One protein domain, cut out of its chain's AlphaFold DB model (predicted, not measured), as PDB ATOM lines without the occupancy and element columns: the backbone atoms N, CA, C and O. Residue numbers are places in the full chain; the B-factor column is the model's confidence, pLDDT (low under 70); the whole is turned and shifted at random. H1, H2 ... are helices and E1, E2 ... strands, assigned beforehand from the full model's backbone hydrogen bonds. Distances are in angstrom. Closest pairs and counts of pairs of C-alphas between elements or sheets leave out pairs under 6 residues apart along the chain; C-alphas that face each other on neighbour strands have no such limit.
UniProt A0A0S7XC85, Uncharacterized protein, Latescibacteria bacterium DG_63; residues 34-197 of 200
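What this domain is: This is residues 34 to 197 of the 200 residues of an uncharacterized protein of Latescibacteria bacterium DG_63 (UniProt A0A0S7XC85). Two sheets lie face to face as a sandwich at one end of this domain, the larger, E2, E10, E9, E4 and E6, curled like part of a barrel and the smaller made of E1, E3 and E7. At the other end two short helices, H1 and H2, sit among long loops, and a small sheet of E5 and E8 lies between them and the sandwich. The printed part has 164 residues, with ten named strands followed by two named helices; the large sheet is mixed and the other two are antiparallel. The class is mixed, helices and strands, with 70 residues, under half, in named elements; the whole is compact, with a radius of gyration of the C-alphas of 16.8 A and spans of 53 by 38 by 24 A.

How they stand to each other: Look first at E9, residues 115 to 123, and E10, residues 126 to 136, a hairpin of antiparallel strands at 157 degrees, where N 121 and O 129 are 2.9 A apart. E10 bends by 60 degrees at residue 132, and its residues 134 to 136 face its parallel neighbour E2, residues 44 to 46, with N 45 and O 134 at 2.8 A. E9's other neighbour is antiparallel E4, residues 72 to 77, with N 76 and O 120 at 2.9 A. Next comes antiparallel E6, residues 89 to 91, with N 73 and O 90 at 2.8 A. This sheet is strongly twisted. The second sheet of the sandwich, two sheets face to face, is E1, residues 34 to 37, E3, residues 55 to 59, and E7, residues 97 to 101; the facing parts are 8.4 A centre to centre. Look there for N 35 and O 57 at 2.9 A, and N 56 and O 100 at 3.0 A. The closest C-alphas of E6 and E7 are those of Gln 89 and Leu 100, 6.2 A apart. E7 runs on at 51 degrees into E8, residues 104 to 106, antiparallel to E5, residues 82 to 84, with N 83 and O 105 at 2.9 A. H1, residues 152 to 160, and H2, residues 187 to 195, are near each other, with 8 pairs of C-alphas within 10 A; neither is on a sheet of the sandwich. In both, every O i to N i+4 pair is within hydrogen-bond range.

Where its parts are: Find C-alpha 34, where E1 begins, at (-21.422, 114.145, -71.192). E10 runs 27.5 A from C-alpha 126 at (-29.062, 119.088, -62.002); E9 measures 25.3 A and E4 16.9 A. H2 ends at C-alpha 195, at (-23.166, 88.321, -81.832).

The domain as a whole: The C-alphas farthest apart, of Phe 64 and Gly 160, are 53.6 A apart. The printed part has no cut; the long links are E3 to E4, E10 to H1 and H1 to H2. Look for pLDDT under 70 at residues 80, 108 to 110, 143 to 146 and 179 to 181.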
ATOM      1  N   VAL A  34     -20.716 115.399 -70.935       98.31
ATOM      2  CA  VAL A  34     -21.422 114.145 -71.192       98.31
ATOM      3  C   VAL A  34     -21.243 113.804 -72.658       98.31
ATOM      4  O   VAL A  34     -21.696 114.540 -73.539       98.31
ATOM      5  N   GLN A  35     -20.630 112.658 -72.920       97.75
ATOM      6  CA  GLN A  35     -20.356 112.191 -74.270       97.75
ATOM      7  C   GLN A  35     -20.958 110.814 -74.494       97.75
ATOM      8  O   GLN A  35     -20.909 109.939 -73.637       97.75
ATOM      9  N   TRP A  36     -21.517 110.619 -75.681       97.94
ATOM     10  CA  TRP A  36     -21.888 109.292 -76.139       97.94
ATOM     11  C   TRP A  36     -20.676 108.602 -76.746       97.94
ATOM     12  O   TRP A  36     -19.991 109.178 -77.591       97.94
ATOM     13  N   ILE A  37     -20.463 107.350 -76.364       98.12
ATOM     14  CA  ILE A  37     -19.395 106.503 -76.885       98.12
ATOM     15  C   ILE A  37     -20.010 105.308 -77.617       98.12
ATOM     16  O   ILE A  37     -21.102 104.852 -77.277       98.12
ATOM     17  N   ASN A  38     -19.296 104.806 -78.630       96.62
ATOM     18  CA  ASN A  38     -19.701 103.669 -79.464       96.62
ATOM     19  C   ASN A  38     -21.072 103.849 -80.128       96.62
ATOM     20  O   ASN A  38     -21.848 102.900 -80.233       96.62
ATOM     21  N   LEU A  39     -21.395 105.068 -80.559       97.06
ATOM     22  CA  LEU A  39     -22.559 105.269 -81.412       97.06
ATOM     23  C   LEU A  39     -22.344 104.594 -82.772       97.06
ATOM     24  O   LEU A  39     -21.223 104.549 -83.280       97.06
ATOM     25  N   VAL A  40     -23.432 104.128 -83.385       95.69
ATOM     26  CA  VAL A  40     -23.402 103.608 -84.761       95.69
ATOM     27  C   VAL A  40     -23.103 104.743 -85.745       95.69
ATOM     28  O   VAL A  40     -22.344 104.585 -86.697       95.69
ATOM     29  N   ASN A  41     -23.692 105.912 -85.490       93.88
ATOM     30  CA  ASN A  41     -23.412 107.183 -86.151       93.88
ATOM     31  C   ASN A  41     -23.747 108.338 -85.191       93.88
ATOM     32  O   ASN A  41     -24.242 108.102 -84.094       93.88
ATOM     33  N   ASP A  42     -23.552 109.592 -85.598       91.19
ATOM     34  CA  ASP A  42     -23.735 110.753 -84.709       91.19
ATOM     35  C   ASP A  42     -25.119 110.846 -84.032       91.19
ATOM     36  O   ASP A  42     -25.251 111.506 -82.998       91.19
ATOM     37  N   THR A  43     -26.156 110.190 -84.560       93.06
ATOM     38  CA  THR A  43     -27.536 110.270 -84.053       93.06
ATOM     39  C   THR A  43     -28.077 108.965 -83.472       93.06
ATOM     40  O   THR A  43     -29.110 109.008 -82.807       93.06
ATOM     41  N   THR A  44     -27.398 107.831 -83.670       95.94
ATOM     42  CA  THR A  44     -27.934 106.499 -83.345       95.94
ATOM     43  C   THR A  44     -27.102 105.776 -82.292       95.94
ATOM     44  O   THR A  44     -25.928 105.474 -82.520       95.94
ATOM     45  N   ALA A  45     -27.740 105.428 -81.178       96.75
ATOM     46  CA  ALA A  45     -27.214 104.529 -80.161       96.75
ATOM     47  C   ALA A  45     -27.701 103.090 -80.403       96.75
ATOM     48  O   ALA A  45     -28.854 102.868 -80.772       96.75
ATOM     49  N   LEU A  46     -26.828 102.113 -80.169       96.44
ATOM     50  CA  LEU A  46     -27.179 100.693 -80.106       96.44
ATOM     51  C   LEU A  46     -27.143 100.264 -78.639       96.44
ATOM     52  O   LEU A  46     -26.118 100.440 -77.993       96.44
ATOM     53  N   ILE A  47     -28.221  99.700 -78.108       95.31
ATOM     54  CA  ILE A  47     -28.274  99.180 -76.734       95.31
ATOM     55  C   ILE A  47     -28.538  97.674 -76.742       95.31
ATOM     56  O   ILE A  47     -29.149  97.145 -77.671       95.31
ATOM     57  N   CYS A  48     -28.069  96.975 -75.717       94.75
ATOM     58  CA  CYS A  48     -28.240  95.533 -75.577       94.75
ATOM     59  C   CYS A  48     -28.443  95.187 -74.097       94.75
ATOM     60  O   CYS A  48     -27.868  95.869 -73.241       94.75
ATOM     61  N   PRO A  49     -29.192  94.118 -73.772       94.19
ATOM     62  CA  PRO A  49     -29.290  93.630 -72.403       94.19
ATOM     63  C   PRO A  49     -27.946  93.405 -71.704       94.19
ATOM     64  O   PRO A  49     -27.821  93.779 -70.547       94.19
ATOM     65  N   ALA A  50     -26.908  92.950 -72.419       94.50
ATOM     66  CA  ALA A  50     -25.572  92.735 -71.851       94.50
ATOM     67  C   ALA A  50     -24.769  94.027 -71.571       94.50
ATOM     68  O   ALA A  50     -23.686  93.960 -70.985       94.50
ATOM     69  N   GLY A  51     -25.264  95.199 -71.989       94.38
ATOM     70  CA  GLY A  51     -24.608  96.493 -71.766       94.38
ATOM     71  C   GLY A  51     -23.332  96.723 -72.586       94.38
ATOM     72  O   GLY A  51     -22.518  97.568 -72.222       94.38
ATOM     73  N   ASP A  52     -23.142  95.995 -73.684       94.19
ATOM     74  CA  ASP A  52     -21.956  96.032 -74.553       94.19
ATOM     75  C   ASP A  52     -22.100  96.938 -75.792       94.19
ATOM     76  O   ASP A  52     -21.225  96.967 -76.659       94.19
ATOM     77  N   GLY A  53     -23.183  97.714 -75.858       94.94
ATOM     78  CA  GLY A  53     -23.449  98.682 -76.920       94.94
ATOM     79  C   GLY A  53     -22.858 100.081 -76.680       94.94
ATOM     80  O   GLY A  53     -21.775 100.269 -76.115       94.94
ATOM     81  N   SER A  54     -23.591 101.092 -77.142       97.62
ATOM     82  CA  SER A  54     -23.337 102.501 -76.863       97.62
ATOM     83  C   SER A  54     -23.522 102.803 -75.376       97.62
ATOM     84  O   SER A  54     -24.421 102.279 -74.717       97.62
ATOM     85  N   TYR A  55     -22.693 103.697 -74.850       97.94
ATOM     86  CA  TYR A  55     -22.737 104.099 -73.446       97.94
ATOM     87  C   TYR A  55     -22.456 105.594 -73.292       97.94
ATOM     88  O   TYR A  55     -22.037 106.265 -74.239       97.94
ATOM     89  N   LEU A  56     -22.707 106.118 -72.095       98.50
ATOM     90  CA  LEU A  56     -22.468 107.518 -71.755       98.50
ATOM     91  C   LEU A  56     -21.221 107.648 -70.887       98.50
ATOM     92  O   LEU A  56     -21.103 106.990 -69.857       98.50
ATOM     93  N   ASP A  57     -20.316 108.526 -71.293       98.38
ATOM     94  CA  ASP A  57     -19.139 108.921 -70.534       98.38
ATOM     95  C   ASP A  57     -19.407 110.279 -69.885       98.38
ATOM     96  O   ASP A  57     -19.669 111.263 -70.581       98.38
ATOM     97  N   VAL A  58     -19.423 110.326 -68.552       98.69
ATOM     98  CA  VAL A  58     -19.864 111.504 -67.796       98.69
ATOM     99  C   VAL A  58     -18.751 112.000 -66.887       98.69
ATOM    100  O   VAL A  58     -18.235 111.260 -66.051       98.69
ATOM    101  N   TYR A  59     -18.441 113.288 -67.001       98.50
ATOM    102  CA  TYR A  59     -17.540 114.007 -66.110       98.50
ATOM    103  C   TYR A  59     -18.314 115.089 -65.365       98.50
ATOM    104  O   TYR A  59     -18.728 116.087 -65.954       98.50
ATOM    105  N   VAL A  60     -18.480 114.910 -64.058       98.19
ATOM    106  CA  VAL A  60     -19.187 115.853 -63.194       98.19
ATOM    107  C   VAL A  60     -18.199 116.792 -62.526       98.19
ATOM    108  O   VAL A  60     -17.271 116.371 -61.825       98.19
ATOM    109  N   LYS A  61     -18.441 118.086 -62.700       97.31
ATOM    110  CA  LYS A  61     -17.711 119.149 -62.023       97.31
ATOM    111  C   LYS A  61     -18.659 120.109 -61.340       97.31
ATOM    112  O   LYS A  61     -19.844 120.179 -61.663       97.31
ATOM    113  N   ASP A  62     -18.109 120.850 -60.397       95.06
ATOM    114  CA  ASP A  62     -18.833 121.878 -59.677       95.06
ATOM    115  C   ASP A  62     -18.687 123.265 -60.310       95.06
ATOM    116  O   ASP A  62     -17.985 123.460 -61.305       95.06
ATOM    117  N   GLN A  63     -19.334 124.255 -59.698       91.69
ATOM    118  CA  GLN A  63     -19.312 125.650 -60.141       91.69
ATOM    119  C   GLN A  63     -17.915 126.302 -60.141       91.69
ATOM    120  O   GLN A  63     -17.745 127.407 -60.656       91.69
ATOM    121  N   PHE A  64     -16.922 125.667 -59.515       93.38
ATOM    122  CA  PHE A  64     -15.528 126.106 -59.493       93.38
ATOM    123  C   PHE A  64     -14.661 125.302 -60.472       93.38
ATOM    124  O   PHE A  64     -13.434 125.426 -60.439       93.38
ATOM    125  N   ASN A  65     -15.286 124.505 -61.350       94.69
ATOM    126  CA  ASN A  65     -14.640 123.601 -62.297       94.69
ATOM    127  C   ASN A  65     -13.757 122.543 -61.596       94.69
ATOM    128  O   ASN A  65     -12.783 122.056 -62.175       94.69
ATOM    129  N   ALA A  66     -14.079 122.187 -60.347       95.88
ATOM    130  CA  ALA A  66     -13.434 121.100 -59.619       95.88
ATOM    131  C   ALA A  66     -14.208 119.781 -59.818       95.88
ATOM    132  O   ALA A  66     -15.440 119.801 -59.861       95.88
ATOM    133  N   PRO A  67     -13.522 118.627 -59.939       96.69
ATOM    134  CA  PRO A  67     -14.182 117.336 -60.110       96.69
ATOM    135  C   PRO A  67     -14.985 116.939 -58.867       96.69
ATOM    136  O   PRO A  67     -14.512 117.077 -57.736       96.69
ATOM    137  N   MET A  68     -16.185 116.398 -59.080       95.44
ATOM    138  CA  MET A  68     -17.064 115.933 -58.007       95.44
ATOM    139  C   MET A  68     -17.050 114.411 -57.910       95.44
ATOM    140  O   MET A  68     -17.720 113.739 -58.690       95.44
ATOM    141  N   GLY A  69     -16.321 113.863 -56.938       95.75
ATOM    142  CA  GLY A  69     -16.270 112.420 -56.699       95.75
ATOM    143  C   GLY A  69     -17.322 111.894 -55.722       95.75
ATOM    144  O   GLY A  69     -17.709 112.579 -54.774       95.75
ATOM    145  N   GLY A  70     -17.758 110.651 -55.935       94.88
ATOM    146  CA  GLY A  70     -18.725 109.943 -55.093       94.88
ATOM    147  C   GLY A  70     -20.175 110.407 -55.249       94.88
ATOM    148  O   GLY A  70     -21.007 110.070 -54.404       94.88
ATOM    149  N   VAL A  71     -20.499 111.177 -56.293       95.06
ATOM    150  CA  VAL A  71     -21.870 111.639 -56.559       95.06
ATOM    151  C   VAL A  71     -22.592 110.695 -57.512       95.06
ATOM    152  O   VAL A  71     -21.983 110.128 -58.414       95.06
ATOM    153  N   LEU A  72     -23.893 110.508 -57.288       96.44
ATOM    154  CA  LEU A  72     -24.738 109.670 -58.133       96.44
ATOM    155  C   LEU A  72     -25.119 110.424 -59.409       96.44
ATOM    156  O   LEU A  72     -25.717 111.501 -59.337       96.44
ATOM    157  N   VAL A  73     -24.846 109.802 -60.550       98.38
ATOM    158  CA  VAL A  73     -25.327 110.207 -61.870       98.38
ATOM    159  C   VAL A  73     -26.355 109.188 -62.340       98.38
ATOM    160  O   VAL A  73     -26.150 107.982 -62.188       98.38
ATOM    161  N   GLN A  74     -27.463 109.663 -62.897       97.81
ATOM    162  CA  GLN A  74     -28.557 108.834 -63.397       97.81
ATOM    163  C   GLN A  74     -28.919 109.249 -64.820       97.81
ATOM    164  O   GLN A  74     -28.865 110.431 -65.161       97.81
ATOM    165  N   VAL A  75     -29.321 108.274 -65.631       97.31
ATOM    166  CA  VAL A  75     -29.856 108.480 -66.976       97.31
ATOM    167  C   VAL A  75     -31.327 108.095 -66.985       97.31
ATOM    168  O   VAL A  75     -31.708 107.041 -66.474       97.31
ATOM    169  N   ALA A  76     -32.148 108.948 -67.582       94.44
ATOM    170  CA  ALA A  76     -33.549 108.685 -67.858       94.44
ATOM    171  C   ALA A  76     -33.816 108.765 -69.364       94.44
ATOM    172  O   ALA A  76     -33.174 109.544 -70.077       94.44
ATOM    173  N   PHE A  77     -34.782 107.967 -69.814       93.94
ATOM    174  CA  PHE A  77     -35.260 107.945 -71.190       93.94
ATOM    175  C   PHE A  77     -36.741 108.320 -71.211       93.94
ATOM    176  O   PHE A  77     -37.519 107.803 -70.407       93.94
ATOM    177  N   ASP A  78     -37.120 109.226 -72.109       87.25
ATOM    178  CA  ASP A  78     -38.492 109.744 -72.201       87.25
ATOM    179  C   ASP A  78     -39.390 108.899 -73.133       87.25
ATOM    180  O   ASP A  78     -40.609 109.075 -73.159       87.25
ATOM    181  N   GLY A  79     -38.805 107.978 -73.907       74.00
ATOM    182  CA  GLY A  79     -39.506 107.092 -74.833       74.00
ATOM    183  C   GLY A  79     -40.089 105.862 -74.137       74.00
ATOM    184  O   GLY A  79     -39.366 105.083 -73.524       74.00
ATOM    185  N   ALA A  80     -41.397 105.645 -74.301       69.56
ATOM    186  CA  ALA A  80     -42.118 104.480 -73.769       69.56
ATOM    187  C   ALA A  80     -41.670 103.129 -74.366       69.56
ATOM    188  O   ALA A  80     -42.110 102.080 -73.905       69.56
ATOM    189  N   GLU A  81     -40.811 103.161 -75.382       87.62
ATOM    190  CA  GLU A  81     -40.338 101.991 -76.118       87.62
ATOM    191  C   GLU A  81     -38.904 101.588 -75.729       87.62
ATOM    192  O   GLU A  81     -38.383 100.638 -76.300       87.62
ATOM    193  N   ILE A  82     -38.268 102.265 -74.758       90.81
ATOM    194  CA  ILE A  82     -36.977 101.855 -74.178       90.81
ATOM    195  C   ILE A  82     -37.220 101.088 -72.877       90.81
ATOM    196  O   ILE A  82     -37.777 101.628 -71.919       90.81
ATOM    197  N   TYR A  83     -36.755  99.842 -72.818       91.38
ATOM    198  CA  TYR A  83     -36.934  98.962 -71.667       91.38
ATOM    199  C   TYR A  83     -35.581  98.643 -71.057       91.38
ATOM    200  O   TYR A  83     -34.716  98.065 -71.705       91.38
ATOM    201  N   LEU A  84     -35.385  99.050 -69.805       91.56
ATOM    202  CA  LEU A  84     -34.133  98.823 -69.093       91.56
ATOM    203  C   LEU A  84     -34.201  97.541 -68.260       91.56
ATOM    204  O   LEU A  84     -35.161  97.328 -67.517       91.56
ATOM    205  N   ALA A  85     -33.139  96.741 -68.306       88.88
ATOM    206  CA  ALA A  85     -32.926  95.602 -67.414       88.88
ATOM    207  C   ALA A  85     -32.581  96.054 -65.986       88.88
ATOM    208  O   ALA A  85     -32.883  95.375 -65.003       88.88
ATOM    209  N   SER A  86     -31.959  97.227 -65.857       88.56
ATOM    210  CA  SER A  86     -31.646  97.856 -64.576       88.56
ATOM    211  C   SER A  86     -31.561  99.382 -64.713       88.56
ATOM    212  O   SER A  86     -31.360  99.888 -65.817       88.56
ATOM    213  N   PRO A  87     -31.717 100.152 -63.618       91.75
ATOM    214  CA  PRO A  87     -31.530 101.598 -63.671       91.75
ATOM    215  C   PRO A  87     -30.141 101.969 -64.211       91.75
ATOM    216  O   PRO A  87     -29.129 101.524 -63.670       91.75
ATOM    217  N   CYS A  88     -30.088 102.824 -65.234       95.44
ATOM    218  CA  CYS A  88     -28.833 103.328 -65.785       95.44
ATOM    219  C   CYS A  88     -28.281 104.438 -64.877       95.44
ATOM    220  O   CYS A  88     -28.692 105.598 -64.956       95.44
ATOM    221  N   GLN A  89     -27.408 104.067 -63.941       97.38
ATOM    222  CA  GLN A  89     -26.854 104.981 -62.944       97.38
ATOM    223  C   GLN A  89     -25.504 104.500 -62.403       97.38
ATOM    224  O   GLN A  89     -25.204 103.308 -62.416       97.38
ATOM    225  N   GLY A  90     -24.717 105.422 -61.856       97.81
ATOM    226  CA  GLY A  90     -23.412 105.114 -61.279       97.81
ATOM    227  C   GLY A  90     -22.874 106.242 -60.407       97.81
ATOM    228  O   GLY A  90     -23.370 107.367 -60.452       97.81
ATOM    229  N   TYR A  91     -21.868 105.929 -59.593       98.00
ATOM    230  CA  TYR A  91     -21.181 106.914 -58.761       98.00
ATOM    231  C   TYR A  91     -19.880 107.348 -59.421       98.00
ATOM    232  O   TYR A  91     -19.125 106.500 -59.897       98.00
ATOM    233  N   THR A  92     -19.606 108.649 -59.405       98.12
ATOM    234  CA  THR A  92     -18.353 109.188 -59.931       98.12
ATOM    235  C   THR A  92     -17.142 108.765 -59.106       98.12
ATOM    236  O   THR A  92     -17.203 108.647 -57.878       98.12
ATOM    237  N   ASP A  93     -16.013 108.570 -59.778       97.94
ATOM    238  CA  ASP A  93     -14.717 108.340 -59.151       97.94
ATOM    239  C   ASP A  93     -14.112 109.636 -58.570       97.94
ATOM    240  O   ASP A  93     -14.718 110.705 -58.587       97.94
ATOM    241  N   VAL A  94     -12.883 109.570 -58.049       96.19
ATOM    242  CA  VAL A  94     -12.191 110.749 -57.483       96.19
ATOM    243  C   VAL A  94     -11.911 111.861 -58.505       96.19
ATOM    244  O   VAL A  94     -11.683 113.002 -58.108       96.19
ATOM    245  N   GLY A  95     -11.903 111.537 -59.798       97.06
ATOM    246  CA  GLY A  95     -11.768 112.475 -60.909       97.06
ATOM    247  C   GLY A  95     -13.104 113.043 -61.394       97.06
ATOM    248  O   GLY A  95     -13.106 113.830 -62.338       97.06
ATOM    249  N   GLY A  96     -14.222 112.689 -60.753       97.44
ATOM    250  CA  GLY A  96     -15.562 113.105 -61.161       97.44
ATOM    251  C   GLY A  96     -16.108 112.323 -62.351       97.44
ATOM    252  O   GLY A  96     -17.083 112.756 -62.957       97.44
ATOM    253  N   HIS A  97     -15.497 111.191 -62.698       98.62
ATOM    254  CA  HIS A  97     -15.819 110.410 -63.886       98.62
ATOM    255  C   HIS A  97     -16.721 109.216 -63.575       98.62
ATOM    256  O   HIS A  97     -16.541 108.546 -62.558       98.62
ATOM    257  N   VAL A  98     -17.673 108.925 -64.460       98.62
ATOM    258  CA  VAL A  98     -18.432 107.672 -64.468       98.62
ATOM    259  C   VAL A  98     -18.816 107.284 -65.897       98.62
ATOM    260  O   VAL A  98     -19.312 108.110 -66.660       98.62
ATOM    261  N   ALA A  99     -18.630 106.007 -66.236       98.44
ATOM    262  CA  ALA A  99     -19.186 105.408 -67.446       98.44
ATOM    263  C   ALA A  99     -20.526 104.730 -67.120       98.44
ATOM    264  O   ALA A  99     -20.621 103.938 -66.179       98.44
ATOM    265  N   LEU A 100     -21.562 105.047 -67.893       98.25
ATOM    266  CA  LEU A 100     -22.930 104.573 -67.705       98.25
ATOM    267  C   LEU A 100     -23.337 103.713 -68.900       98.25
ATOM    268  O   LEU A 100     -23.691 104.222 -69.966       98.25
ATOM    269  N   TYR A 101     -23.260 102.399 -68.705       97.12
ATOM    270  CA  TYR A 101     -23.689 101.398 -69.678       97.12
ATOM    271  C   TYR A 101     -25.202 101.205 -69.610       97.12
ATOM    272  O   TYR A 101     -25.788 101.168 -68.524       97.12
ATOM    273  N   ILE A 102     -25.830 101.083 -70.777       95.62
ATOM    274  CA  ILE A 102     -27.280 100.955 -70.900       95.62
ATOM    275  C   ILE A 102     -27.604  99.485 -71.143       95.62
ATOM    276  O   ILE A 102     -27.365  98.961 -72.228       95.62
ATOM    277  N   TYR A 103     -28.147  98.842 -70.114       94.38
ATOM    278  CA  TYR A 103     -28.603  97.456 -70.150       94.38
ATOM    279  C   TYR A 103     -30.090  97.463 -70.480       94.38
ATOM    280  O   TYR A 103     -30.906  97.840 -69.632       94.38
ATOM    281  N   GLY A 104     -30.449  97.108 -71.708       92.81
ATOM    282  CA  GLY A 104     -31.844  97.140 -72.124       92.81
ATOM    283  C   GLY A 104     -32.083  96.848 -73.596       92.81
ATOM    284  O   GLY A 104     -31.142  96.671 -74.374       92.81
ATOM    285  N   GLY A 105     -33.363  96.842 -73.948       93.25
ATOM    286  CA  GLY A 105     -33.871  96.642 -75.298       93.25
ATOM    287  C   GLY A 105     -34.890  97.698 -75.720       93.25
ATOM    288  O   GLY A 105     -35.171  98.669 -75.008       93.25
ATOM    289  N   THR A 106     -35.468  97.483 -76.897       91.88
ATOM    290  CA  THR A 106     -36.509  98.331 -77.488       91.88
ATOM    291  C   THR A 106     -37.778  97.537 -77.785       91.88
ATOM    292  O   THR A 106     -37.694  96.374 -78.165       91.88
ATOM    293  N   ASP A 107     -38.961  98.142 -77.672       85.44
ATOM    294  CA  ASP A 107     -40.181  97.549 -78.244       85.44
ATOM    295  C   ASP A 107     -40.336  98.021 -79.683       85.44
ATOM    296  O   ASP A 107     -40.914  99.067 -79.972       85.44
ATOM    297  N   GLY A 108     -39.781  97.236 -80.595       66.06
ATOM    298  CA  GLY A 108     -39.900  97.468 -82.019       66.06
ATOM    299  C   GLY A 108     -41.165  96.869 -82.619       66.06
ATOM    300  O   GLY A 108     -41.331  97.002 -83.819       66.06
ATOM    301  N   THR A 109     -42.057  96.191 -81.888       68.31
ATOM    302  CA  THR A 109     -43.016  95.225 -82.474       68.31
ATOM    303  C   THR A 109     -44.039  95.801 -83.467       68.31
ATOM    304  O   THR A 109     -44.562  95.058 -84.301       68.31
ATOM    305  N   ALA A 110     -44.313  97.108 -83.438       66.75
ATOM    306  CA  ALA A 110     -45.387  97.728 -84.221       66.75
ATOM    307  C   ALA A 110     -44.990  98.175 -85.643       66.75
ATOM    308  O   ALA A 110     -45.793  98.043 -86.570       66.75
ATOM    309  N   ALA A 111     -43.780  98.709 -85.839       80.50
ATOM    310  CA  ALA A 111     -43.331  99.258 -87.121       80.50
ATOM    311  C   ALA A 111     -41.847  98.977 -87.360       80.50
ATOM    312  O   ALA A 111     -41.049  98.958 -86.428       80.50
ATOM    313  N   GLU A 112     -41.466  98.795 -88.627       89.06
ATOM    314  CA  GLU A 112     -40.063  98.687 -89.035       89.06
ATOM    315  C   GLU A 112     -39.392 100.072 -89.021       89.06
ATOM    316  O   GLU A 112     -39.073 100.665 -90.055       89.06
ATOM    317  N   GLN A 113     -39.250 100.641 -87.831       87.25
ATOM    318  CA  GLN A 113     -38.672 101.958 -87.607       87.25
ATOM    319  C   GLN A 113     -37.881 101.956 -86.314       87.25
ATOM    320  O   GLN A 113     -38.191 101.226 -85.378       87.25
ATOM    321  N   THR A 114     -36.859 102.799 -86.271       88.19
ATOM    322  CA  THR A 114     -36.101 103.006 -85.042       88.19
ATOM    323  C   THR A 114     -36.941 103.735 -83.996       88.19
ATOM    324  O   THR A 114     -37.771 104.572 -84.343       88.19
ATOM    325  N   VAL A 115     -36.668 103.457 -82.723       90.19
ATOM    326  CA  VAL A 115     -37.242 104.183 -81.592       90.19
ATOM    327  C   VAL A 115     -36.456 105.470 -81.360       90.19
ATOM    328  O   VAL A 115     -35.263 105.419 -81.073       90.19
ATOM    329  N   THR A 116     -37.103 106.630 -81.432       92.50
ATOM    330  CA  THR A 116     -36.489 107.895 -80.998       92.50
ATOM    331  C   THR A 116     -36.896 108.184 -79.556       92.50
ATOM    332  O   THR A 116     -38.082 108.217 -79.231       92.50
ATOM    333  N   SER A 117     -35.915 108.425 -78.685       93.56
ATOM    334  CA  SER A 117     -36.160 108.759 -77.280       93.56
ATOM    335  C   SER A 117     -35.286 109.919 -76.821       93.56
ATOM    336  O   SER A 117     -34.087 109.971 -77.110       93.56
ATOM    337  N   GLY A 118     -35.878 110.803 -76.018       94.81
ATOM    338  CA  GLY A 118     -35.128 111.768 -75.224       94.81
ATOM    339  C   GLY A 118     -34.240 111.039 -74.225       94.81
ATOM    340  O   GLY A 118     -34.671 110.072 -73.596       94.81
ATOM    341  N   THR A 119     -32.991 111.476 -74.111       96.50
ATOM    342  CA  THR A 119     -32.025 111.032 -73.106       96.50
ATOM    343  C   THR A 119     -31.720 112.197 -72.189       96.50
ATOM    344  O   THR A 119     -31.314 113.266 -72.655       96.50
ATOM    345  N   LYS A 120     -31.848 111.983 -70.884       97.31
ATOM    346  CA  LYS A 120     -31.554 112.983 -69.862       97.31
ATOM    347  C   LYS A 120     -30.558 112.424 -68.856       97.31
ATOM    348  O   LYS A 120     -30.827 111.398 -68.240       97.31
ATOM    349  N   VAL A 121     -29.428 113.105 -68.674       98.06
ATOM    350  CA  VAL A 121     -28.424 112.756 -67.657       98.06
ATOM    351  C   VAL A 121     -28.496 113.767 -66.526       98.06
ATOM    352  O   VAL A 121     -28.395 114.976 -66.758       98.06
ATOM    353  N   GLU A 122     -28.666 113.281 -65.302       97.38
ATOM    354  CA  GLU A 122     -28.827 114.111 -64.114       97.38
ATOM    355  C   GLU A 122     -27.867 113.708 -63.001       97.38
ATOM    356  O   GLU A 122     -27.615 112.528 -62.761       97.38
ATOM    357  N   CYS A 123     -27.374 114.703 -62.271       96.31
ATOM    358  CA  CYS A 123     -26.596 114.519 -61.056       96.31
ATOM    359  C   CYS A 123     -27.174 115.414 -59.962       96.31
ATOM    360  O   CYS A 123     -27.249 116.631 -60.124       96.31
ATOM    361  N   LEU A 124     -27.605 114.819 -58.846       90.25
ATOM    362  CA  LEU A 124     -28.201 115.537 -57.705       90.25
ATOM    363  C   LEU A 124     -29.332 116.519 -58.102       90.25
ATOM    364  O   LEU A 124     -29.475 117.589 -57.513       90.25
ATOM    365  N   GLY A 125     -30.135 116.159 -59.109       87.69
ATOM    366  CA  GLY A 125     -31.243 116.978 -59.619       87.69
ATOM    367  C   GLY A 125     -30.838 118.107 -60.578       87.69
ATOM    368  O   GLY A 125     -31.695 118.885 -60.991       87.69
ATOM    369  N   VAL A 126     -29.555 118.208 -60.938       93.69
ATOM    370  CA  VAL A 126     -29.062 119.088 -62.002       93.69
ATOM    371  C   VAL A 126     -28.976 118.287 -63.294       93.69
ATOM    372  O   VAL A 126     -28.321 117.247 -63.338       93.69
ATOM    373  N   THR A 127     -29.623 118.774 -64.352       96.56
ATOM    374  CA  THR A 127     -29.492 118.200 -65.696       96.56
ATOM    375  C   THR A 127     -28.139 118.583 -66.289       96.56
ATOM    376  O   THR A 127     -27.852 119.766 -66.461       96.56
ATOM    377  N   LEU A 128     -27.319 117.578 -66.583       97.25
ATOM    378  CA  LEU A 128     -25.997 117.731 -67.196       97.25
ATOM    379  C   LEU A 128     -26.069 117.624 -68.722       97.25
ATOM    380  O   LEU A 128     -25.297 118.256 -69.429       97.25
ATOM    381  N   TYR A 129     -27.013 116.831 -69.229       97.19
ATOM    382  CA  TYR A 129     -27.206 116.599 -70.655       97.19
ATOM    383  C   TYR A 129     -28.667 116.306 -70.953       97.19
ATOM    384  O   TYR A 129     -29.332 115.603 -70.187       97.19
ATOM    385  N   GLN A 130     -29.140 116.810 -72.090       96.31
ATOM    386  CA  GLN A 130     -30.442 116.458 -72.633       96.31
ATOM    387  C   GLN A 130     -30.412 116.526 -74.160       96.31
ATOM    388  O   GLN A 130     -30.114 117.579 -74.725       96.31
ATOM    389  N   ASN A 131     -30.705 115.409 -74.821       95.00
ATOM    390  CA  ASN A 131     -30.849 115.344 -76.275       95.00
ATOM    391  C   ASN A 131     -31.636 114.096 -76.680       95.00
ATOM    392  O   ASN A 131     -31.671 113.118 -75.935       95.00
ATOM    393  N   ASP A 132     -32.180 114.112 -77.887       94.62
ATOM    394  CA  ASP A 132     -32.820 112.956 -78.494       94.62
ATOM    395  C   ASP A 132     -31.778 112.101 -79.226       94.62
ATOM    396  O   ASP A 132     -30.805 112.604 -79.806       94.62
ATOM    397  N   LYS A 133     -31.986 110.786 -79.194       94.44
ATOM    398  CA  LYS A 133     -31.242 109.805 -79.986       94.44
ATOM    399  C   LYS A 133     -32.203 108.797 -80.588       94.44
ATOM    400  O   LYS A 133     -33.250 108.497 -80.012       94.44
ATOM    401  N   ASP A 134     -31.792 108.251 -81.719       94.31
ATOM    402  CA  ASP A 134     -32.378 107.034 -82.255       94.31
ATOM    403  C   ASP A 134     -31.743 105.833 -81.548       94.31
ATOM    404  O   ASP A 134     -30.523 105.777 -81.391       94.31
ATOM    405  N   PHE A 135     -32.561 104.874 -81.134       94.56
ATOM    406  CA  PHE A 135     -32.155 103.683 -80.400       94.56
ATOM    407  C   PHE A 135     -32.452 102.430 -81.197       94.56
ATOM    408  O   PHE A 135     -33.602 102.115 -81.497       94.56
ATOM    409  N   LEU A 136     -31.393 101.690 -81.486       95.31
ATOM    410  CA  LEU A 136     -31.470 100.331 -81.984       95.31
ATOM    411  C   LEU A 136     -31.195  99.366 -80.839       95.31
ATOM    412  O   LEU A 136     -30.401  99.661 -79.945       95.31
ATOM    413  N   SER A 137     -31.790  98.185 -80.906       95.19
ATOM    414  CA  SER A 137     -31.395  97.071 -80.058       95.19
ATOM    415  C   SER A 137     -31.585  95.755 -80.798       95.19
ATOM    416  O   SER A 137     -32.567  95.625 -81.524       95.19
ATOM    417  N   PRO A 138     -30.692  94.765 -80.623       95.00
ATOM    418  CA  PRO A 138     -30.975  93.394 -81.027       95.00
ATOM    419  C   PRO A 138     -32.145  92.792 -80.238       95.00
ATOM    420  O   PRO A 138     -32.759  91.849 -80.716       95.00
ATOM    421  N   ASP A 139     -32.454  93.330 -79.056       93.88
ATOM    422  CA  ASP A 139     -33.637  92.978 -78.281       93.88
ATOM    423  C   ASP A 139     -34.795  93.918 -78.668       93.88
ATOM    424  O   ASP A 139     -34.871  95.067 -78.225       93.88
ATOM    425  N   MET A 140     -35.652  93.455 -79.577       91.75
ATOM    426  CA  MET A 140     -36.681  94.238 -80.273       91.75
ATOM    427  C   MET A 140     -38.110  93.890 -79.841       91.75
ATOM    428  O   MET A 140     -39.062  94.523 -80.299       91.75
ATOM    429  N   SER A 141     -38.288  92.865 -79.013       87.06
ATOM    430  CA  SER A 141     -39.594  92.336 -78.610       87.06
ATOM    431  C   SER A 141     -39.918  92.640 -77.149       87.06
ATOM    432  O   SER A 141     -40.361  91.787 -76.381       87.06
ATOM    433  N   GLN A 142     -39.713  93.896 -76.760       80.69
ATOM    434  CA  GLN A 142     -39.936  94.330 -75.388       80.69
ATOM    435  C   GLN A 142     -41.410  94.641 -75.099       80.69
ATOM    436  O   GLN A 142     -42.182  94.995 -75.978       80.69
ATOM    437  N   GLY A 143     -41.825  94.481 -73.844       67.75
ATOM    438  CA  GLY A 143     -43.198  94.728 -73.410       67.75
ATOM    439  C   GLY A 143     -43.385  94.490 -71.912       67.75
ATOM    440  O   GLY A 143     -42.427  94.271 -71.163       67.75
ATOM    441  N   ALA A 144     -44.635  94.513 -71.443       56.31
ATOM    442  CA  ALA A 144     -44.948  94.226 -70.044       56.31
ATOM    443  C   ALA A 144     -44.549  92.782 -69.674       56.31
ATOM    444  O   ALA A 144     -45.165  91.827 -70.141       56.31
ATOM    445  N   GLY A 145     -43.542  92.634 -68.807       56.31
ATOM    446  CA  GLY A 145     -42.974  91.331 -68.437       56.31
ATOM    447  C   GLY A 145     -41.771  90.897 -69.281       56.31
ATOM    448  O   GLY A 145     -41.427  89.717 -69.242       56.31
ATOM    449  N   SER A 146     -41.153  91.829 -70.018       68.56
ATOM    450  CA  SER A 146     -39.905  91.595 -70.745       68.56
ATOM    451  C   SER A 146     -38.837  90.916 -69.877       68.56
ATOM    452  O   SER A 146     -38.672  91.234 -68.696       68.56
ATOM    453  N   GLN A 147     -38.096  90.002 -70.503       79.56
ATOM    454  CA  GLN A 147     -36.950  89.325 -69.909       79.56
ATOM    455  C   GLN A 147     -35.613  90.008 -70.231       79.56
ATOM    456  O   GLN A 147     -34.602  89.507 -69.752       79.56
ATOM    457  N   ASN A 148     -35.612  91.131 -70.975       88.38
ATOM    458  CA  ASN A 148     -34.417  91.789 -71.526       88.38
ATOM    459  C   ASN A 148     -33.430  90.741 -72.054       88.38
ATOM    460  O   ASN A 148     -32.372  90.517 -71.475       88.38
ATOM    461  N   VAL A 149     -33.834  90.004 -73.082       92.62
ATOM    462  CA  VAL A 149     -33.040  88.909 -73.630       92.62
ATOM    463  C   VAL A 149     -33.205  88.884 -75.133       92.62
ATOM    464  O   VAL A 149     -34.322  88.956 -75.627       92.62
ATOM    465  N   VAL A 150     -32.098  88.730 -75.854       93.69
ATOM    466  CA  VAL A 150     -32.139  88.557 -77.310       93.69
ATOM    467  C   VAL A 150     -32.486  87.103 -77.624       93.69
ATOM    468  O   VAL A 150     -31.669  86.197 -77.424       93.69
ATOM    469  N   GLU A 151     -33.692  86.860 -78.123       91.94
ATOM    470  CA  GLU A 151     -34.248  85.526 -78.305       91.94
ATOM    471  C   GLU A 151     -34.987  85.325 -79.643       91.94
ATOM    472  O   GLU A 151     -34.876  86.085 -80.607       91.94
ATOM    473  N   GLY A 152     -35.722  84.212 -79.746       90.56
ATOM    474  CA  GLY A 152     -36.399  83.804 -80.979       90.56
ATOM    475  C   GLY A 152     -37.443  84.799 -81.483       90.56
ATOM    476  O   GLY A 152     -37.678  84.860 -82.692       90.56
ATOM    477  N   LEU A 153     -38.058  85.579 -80.591       90.12
ATOM    478  CA  LEU A 153     -38.993  86.633 -80.982       90.12
ATOM    479  C   LEU A 153     -38.264  87.774 -81.695       90.12
ATOM    480  O   LEU A 153     -38.696  88.169 -82.778       90.12
ATOM    481  N   ASP A 154     -37.112  88.207 -81.188       92.69
ATOM    482  CA  ASP A 154     -36.295  89.237 -81.838       92.69
ATOM    483  C   ASP A 154     -35.750  88.762 -83.176       92.69
ATOM    484  O   ASP A 154     -35.774  89.495 -84.163       92.69
ATOM    485  N   TYR A 155     -35.348  87.490 -83.256       93.25
ATOM    486  CA  TYR A 155     -34.954  86.899 -84.531       93.25
ATOM    487  C   TYR A 155     -36.112  86.874 -85.530       93.25
ATOM    488  O   TYR A 155     -35.902  87.096 -86.719       93.25
ATOM    489  N   SER A 156     -37.340  86.625 -85.069       91.88
ATOM    490  CA  SER A 156     -38.523  86.639 -85.936       91.88
ATOM    491  C   SER A 156     -38.813  88.045 -86.469       91.88
ATOM    492  O   SER A 156     -39.194  88.185 -87.631       91.88
ATOM    493  N   ILE A 157     -38.589  89.076 -85.648       92.81
ATOM    494  CA  ILE A 157     -38.660  90.485 -86.054       92.81
ATOM    495  C   ILE A 157     -37.578  90.784 -87.098       92.81
ATOM    496  O   ILE A 157     -37.905  91.212 -88.204       92.81
ATOM    497  N   PHE A 158     -36.315  90.469 -86.796       94.69
ATOM    498  CA  PHE A 158     -35.189  90.663 -87.712       94.69
ATOM    499  C   PHE A 158     -35.407  89.954 -89.057       94.69
ATOM    500  O   PHE A 158     -35.183  90.524 -90.121       94.69
ATOM    501  N   ALA A 159     -35.877  88.705 -89.024       94.62
ATOM    502  CA  ALA A 159     -36.166  87.922 -90.221       94.62
ATOM    503  C   ALA A 159     -37.303  88.531 -91.059       94.62
ATOM    504  O   ALA A 159     -37.301  88.379 -92.279       94.62
ATOM    505  N   GLY A 160     -38.258  89.217 -90.422       93.44
ATOM    506  CA  GLY A 160     -39.297  89.988 -91.105       93.44
ATOM    507  C   GLY A 160     -38.756  91.223 -91.826       93.44
ATOM    508  O   GLY A 160     -39.261  91.568 -92.892       93.44
ATOM    509  N   ASP A 161     -37.700  91.831 -91.285       94.94
ATOM    510  CA  ASP A 161     -37.038  93.014 -91.844       94.94
ATOM    511  C   ASP A 161     -35.919  92.644 -92.847       94.94
ATOM    512  O   ASP A 161     -35.292  93.517 -93.448       94.94
ATOM    513  N   TRP A 162     -35.636  91.350 -93.040       95.00
ATOM    514  CA  TRP A 162     -34.539  90.866 -93.880       95.00
ATOM    515  C   TRP A 162     -34.644  91.373 -95.324       95.00
ATOM    516  O   TRP A 162     -35.673  91.208 -95.980       95.00
ATOM    517  N   LEU A 163     -33.546  91.938 -95.846       94.00
ATOM    518  CA  LEU A 163     -33.474  92.589 -97.163       94.00
ATOM    519  C   LEU A 163     -34.395  93.810 -97.312       94.00
ATOM    520  O   LEU A 163     -34.730  94.199 -98.433       94.00
ATOM    521  N   SER A 164     -34.805  94.430 -96.205       93.75
ATOM    522  CA  SER A 164     -35.523  95.699 -96.246       93.75
ATOM    523  C   SER A 164     -34.682  96.804 -96.874       93.75
ATOM    524  O   SER A 164     -33.464  96.832 -96.734       93.75
ATOM    525  N   PHE A 165     -35.348  97.752 -97.531       93.12
ATOM    526  CA  PHE A 165     -34.761  98.953 -98.139       93.12
ATOM    527  C   PHE A 165     -35.018 100.214 -97.297       93.12
ATOM    528  O   PHE A 165     -34.799 101.338 -97.753       93.12
ATOM    529  N   VAL A 166     -35.538 100.058 -96.076       91.44
ATOM    530  CA  VAL A 166     -35.867 101.174 -95.186       91.44
ATOM    531  C   VAL A 166     -34.608 101.612 -94.438       91.44
ATOM    532  O   VAL A 166     -34.133 100.929 -93.537       91.44
ATOM    533  N   ALA A 167     -34.079 102.793 -94.769       88.88
ATOM    534  CA  ALA A 167     -32.865 103.318 -94.129       88.88
ATOM    535  C   ALA A 167     -32.999 103.454 -92.598       88.88
ATOM    536  O   ALA A 167     -32.051 103.182 -91.867       88.88
ATOM    537  N   GLY A 168     -34.189 103.829 -92.119       89.50
ATOM    538  CA  GLY A 168     -34.515 103.951 -90.694       89.50
ATOM    539  C   GLY A 168     -34.992 102.657 -90.025       89.50
ATOM    540  O   GLY A 168     -35.557 102.737 -88.933       89.50
ATOM    541  N   SER A 169     -34.814 101.497 -90.666       93.38
ATOM    542  CA  SER A 169     -35.236 100.203 -90.120       93.38
ATOM    543  C   SER A 169     -34.650  99.961 -88.726       93.38
ATOM    544  O   SER A 169     -33.482 100.275 -88.473       93.38
ATOM    545  N   ARG A 170     -35.456  99.370 -87.837       93.38
ATOM    546  CA  ARG A 170     -35.036  98.888 -86.505       93.38
ATOM    547  C   ARG A 170     -33.978  97.781 -86.569       93.38
ATOM    548  O   ARG A 170     -33.240  97.599 -85.612       93.38
ATOM    549  N   SER A 171     -33.887  97.090 -87.705       95.25
ATOM    550  CA  SER A 171     -32.931  96.004 -87.943       95.25
ATOM    551  C   SER A 171     -31.701  96.446 -88.746       95.25
ATOM    552  O   SER A 171     -30.827  95.628 -89.016       95.25
ATOM    553  N   ASN A 172     -31.604  97.727 -89.132       95.00
ATOM    554  CA  ASN A 172     -30.414  98.290 -89.779       95.00
ATOM    555  C   ASN A 172     -29.404  98.756 -88.715       95.00
ATOM    556  O   ASN A 172     -29.264  99.953 -88.442       95.00
ATOM    557  N   PHE A 173     -28.730  97.792 -88.087       95.12
ATOM    558  CA  PHE A 173     -27.787  97.994 -86.984       95.12
ATOM    559  C   PHE A 173     -26.505  98.710 -87.385       95.12
ATOM    560  O   PHE A 173     -25.871  99.328 -86.535       95.12
ATOM    561  N   ASN A 174     -26.113  98.642 -88.656       93.19
ATOM    562  CA  ASN A 174     -24.925  99.339 -89.153       93.19
ATOM    563  C   ASN A 174     -25.233 100.716 -89.773       93.19
ATOM    564  O   ASN A 174     -24.301 101.469 -90.054       93.19
ATOM    565  N   ARG A 175     -26.516 101.065 -89.960       92.88
ATOM    566  CA  ARG A 175     -26.991 102.311 -90.589       92.88
ATOM    567  C   ARG A 175     -26.496 102.533 -92.017       92.88
ATOM    568  O   ARG A 175     -26.430 103.671 -92.485       92.88
ATOM    569  N   LEU A 176     -26.181 101.461 -92.727       90.31
ATOM    570  CA  LEU A 176     -25.806 101.481 -94.131       90.31
ATOM    571  C   LEU A 176     -26.961 100.941 -94.970       90.31
ATOM    572  O   LEU A 176     -27.821 100.200 -94.507       90.31
ATOM    573  N   CYS A 177     -26.973 101.337 -96.231       89.31
ATOM    574  CA  CYS A 177     -27.710 100.636 -97.265       89.31
ATOM    575  C   CYS A 177     -26.714 100.339 -98.375       89.31
ATOM    576  O   CYS A 177     -25.820 101.151 -98.634       89.31
ATOM    577  N   ASN A 178     -26.853  99.191 -99.028       78.56
ATOM    578  CA  ASN A 178     -26.011  98.852-100.164       78.56
ATOM    579  C   ASN A 178     -26.068  99.981-101.210       78.56
ATOM    580  O   ASN A 178     -27.146 100.460-101.584       78.56
ATOM    581  N   GLU A 179     -24.894 100.437-101.660       61.97
ATOM    582  CA  GLU A 179     -24.793 101.513-102.648       61.97
ATOM    583  C   GLU A 179     -25.613 101.163-103.906       61.97
ATOM    584  O   GLU A 179     -25.654 100.012-104.337       61.97
ATOM    585  N   ALA A 180     -26.264 102.173-104.499       60.53
ATOM    586  CA  ALA A 180     -27.210 102.055-105.621       60.53
ATOM    587  C   ALA A 180     -28.606 101.477-105.293       60.53
ATOM    588  O   ALA A 180     -29.212 100.800-106.122       60.53
ATOM    589  N   GLY A 181     -29.162 101.823-104.126       63.69
ATOM    590  CA  GLY A 181     -30.551 101.489-103.781       63.69
ATOM    591  C   GLY A 181     -30.745 100.016-103.431       63.69
ATOM    592  O   GLY A 181     -31.823  99.475-103.668       63.69
ATOM    593  N   GLY A 182     -29.692  99.375-102.922       78.31
ATOM    594  CA  GLY A 182     -29.770  98.032-102.370       78.31
ATOM    595  C   GLY A 182     -30.350  98.028-100.954       78.31
ATOM    596  O   GLY A 182     -30.759  99.059-100.418       78.31
ATOM    597  N   GLU A 183     -30.409  96.844-100.363       89.06
ATOM    598  CA  GLU A 183     -30.976  96.622 -99.042       89.06
ATOM    599  C   GLU A 183     -30.210  97.369 -97.937       89.06
ATOM    600  O   GLU A 183     -28.992  97.547 -97.991       89.06
ATOM    601  N   CYS A 184     -30.961  97.804 -96.933       93.88
ATOM    602  CA  CYS A 184     -30.510  98.411 -95.687       93.88
ATOM    603  C   CYS A 184     -30.434  97.404 -94.533       93.88
ATOM    604  O   CYS A 184     -29.846  97.711 -93.508       93.88
ATOM    605  N   VAL A 185     -31.037  96.219 -94.673       95.75
ATOM    606  CA  VAL A 185     -30.922  95.132 -93.688       95.75
ATOM    607  C   VAL A 185     -30.331  93.917 -94.384       95.75
ATOM    608  O   VAL A 185     -30.987  93.291 -95.220       95.75
ATOM    609  N   GLY A 186     -29.085  93.582 -94.056       93.81
ATOM    610  CA  GLY A 186     -28.343  92.536 -94.754       93.81
ATOM    611  C   GLY A 186     -27.417  91.714 -93.864       93.81
ATOM    612  O   GLY A 186     -27.559  91.630 -92.646       93.81
ATOM    613  N   GLY A 187     -26.436  91.062 -94.492       94.06
ATOM    614  CA  GLY A 187     -25.537  90.122 -93.810       94.06
ATOM    615  C   GLY A 187     -24.702  90.736 -92.682       94.06
ATOM    616  O   GLY A 187     -24.399  90.044 -91.708       94.06
ATOM    617  N   LEU A 188     -24.352  92.023 -92.780       93.69
ATOM    618  CA  LEU A 188     -23.648  92.723 -91.705       93.69
ATOM    619  C   LEU A 188     -24.568  92.941 -90.497       93.69
ATOM    620  O   LEU A 188     -24.154  92.658 -89.376       93.69
ATOM    621  N   ASP A 189     -25.821  93.340 -90.714       96.31
ATOM    622  CA  ASP A 189     -26.818  93.467 -89.645       96.31
ATOM    623  C   ASP A 189     -27.108  92.126 -88.980       96.31
ATOM    624  O   ASP A 189     -27.151  92.045 -87.758       96.31
ATOM    625  N   TYR A 190     -27.199  91.045 -89.762       96.44
ATOM    626  CA  TYR A 190     -27.335  89.701 -89.197       96.44
ATOM    627  C   TYR A 190     -26.129  89.315 -88.348       96.44
ATOM    628  O   TYR A 190     -26.291  88.701 -87.299       96.44
ATOM    629  N   SER A 191     -24.920  89.675 -88.781       96.38
ATOM    630  CA  SER A 191     -23.709  89.394 -88.007       96.38
ATOM    631  C   SER A 191     -23.727  90.146 -86.677       96.38
ATOM    632  O   SER A 191     -23.417  89.547 -85.654       96.38
ATOM    633  N   ILE A 192     -24.151  91.416 -86.680       95.94
ATOM    634  CA  ILE A 192     -24.333  92.209 -85.459       95.94
ATOM    635  C   ILE A 192     -25.424  91.586 -84.584       95.94
ATOM    636  O   ILE A 192     -25.193  91.353 -83.409       95.94
ATOM    637  N   PHE A 193     -26.590  91.239 -85.123       96.88
ATOM    638  CA  PHE A 193     -27.642  90.572 -84.352       96.88
ATOM    639  C   PHE A 193     -27.143  89.263 -83.717       96.88
ATOM    640  O   PHE A 193     -27.295  89.037 -82.517       96.88
ATOM    641  N   ALA A 194     -26.490  88.411 -84.510       96.31
ATOM    642  CA  ALA A 194     -26.044  87.089 -84.095       96.31
ATOM    643  C   ALA A 194     -24.972  87.130 -82.995       96.31
ATOM    644  O   ALA A 194     -24.928  86.211 -82.179       96.31
ATOM    645  N   THR A 195     -24.135  88.173 -82.932       96.69
ATOM    646  CA  THR A 195     -23.166  88.321 -81.832       96.69
ATOM    647  C   THR A 195     -23.823  88.610 -80.491       96.69
ATOM    648  O   THR A 195     -23.170  88.404 -79.479       96.69
ATOM    649  N   HIS A 196     -25.088  89.040 -80.480       95.94
ATOM    650  CA  HIS A 196     -25.835  89.331 -79.256       95.94
ATOM    651  C   HIS A 196     -26.863  88.244 -78.924       95.94
ATOM    652  O   HIS A 196     -27.662  88.410 -78.008       95.94
ATOM    653  N   TRP A 197     -26.868  87.121 -79.652       94.94
ATOM    654  CA  TRP A 197     -27.805  86.026 -79.414       94.94
ATOM    655  C   TRP A 197     -27.714  85.521 -77.966       94.94
ATOM    656  O   TRP A 197     -26.647  85.092 -77.524       94.94
TER     657      TRP A 197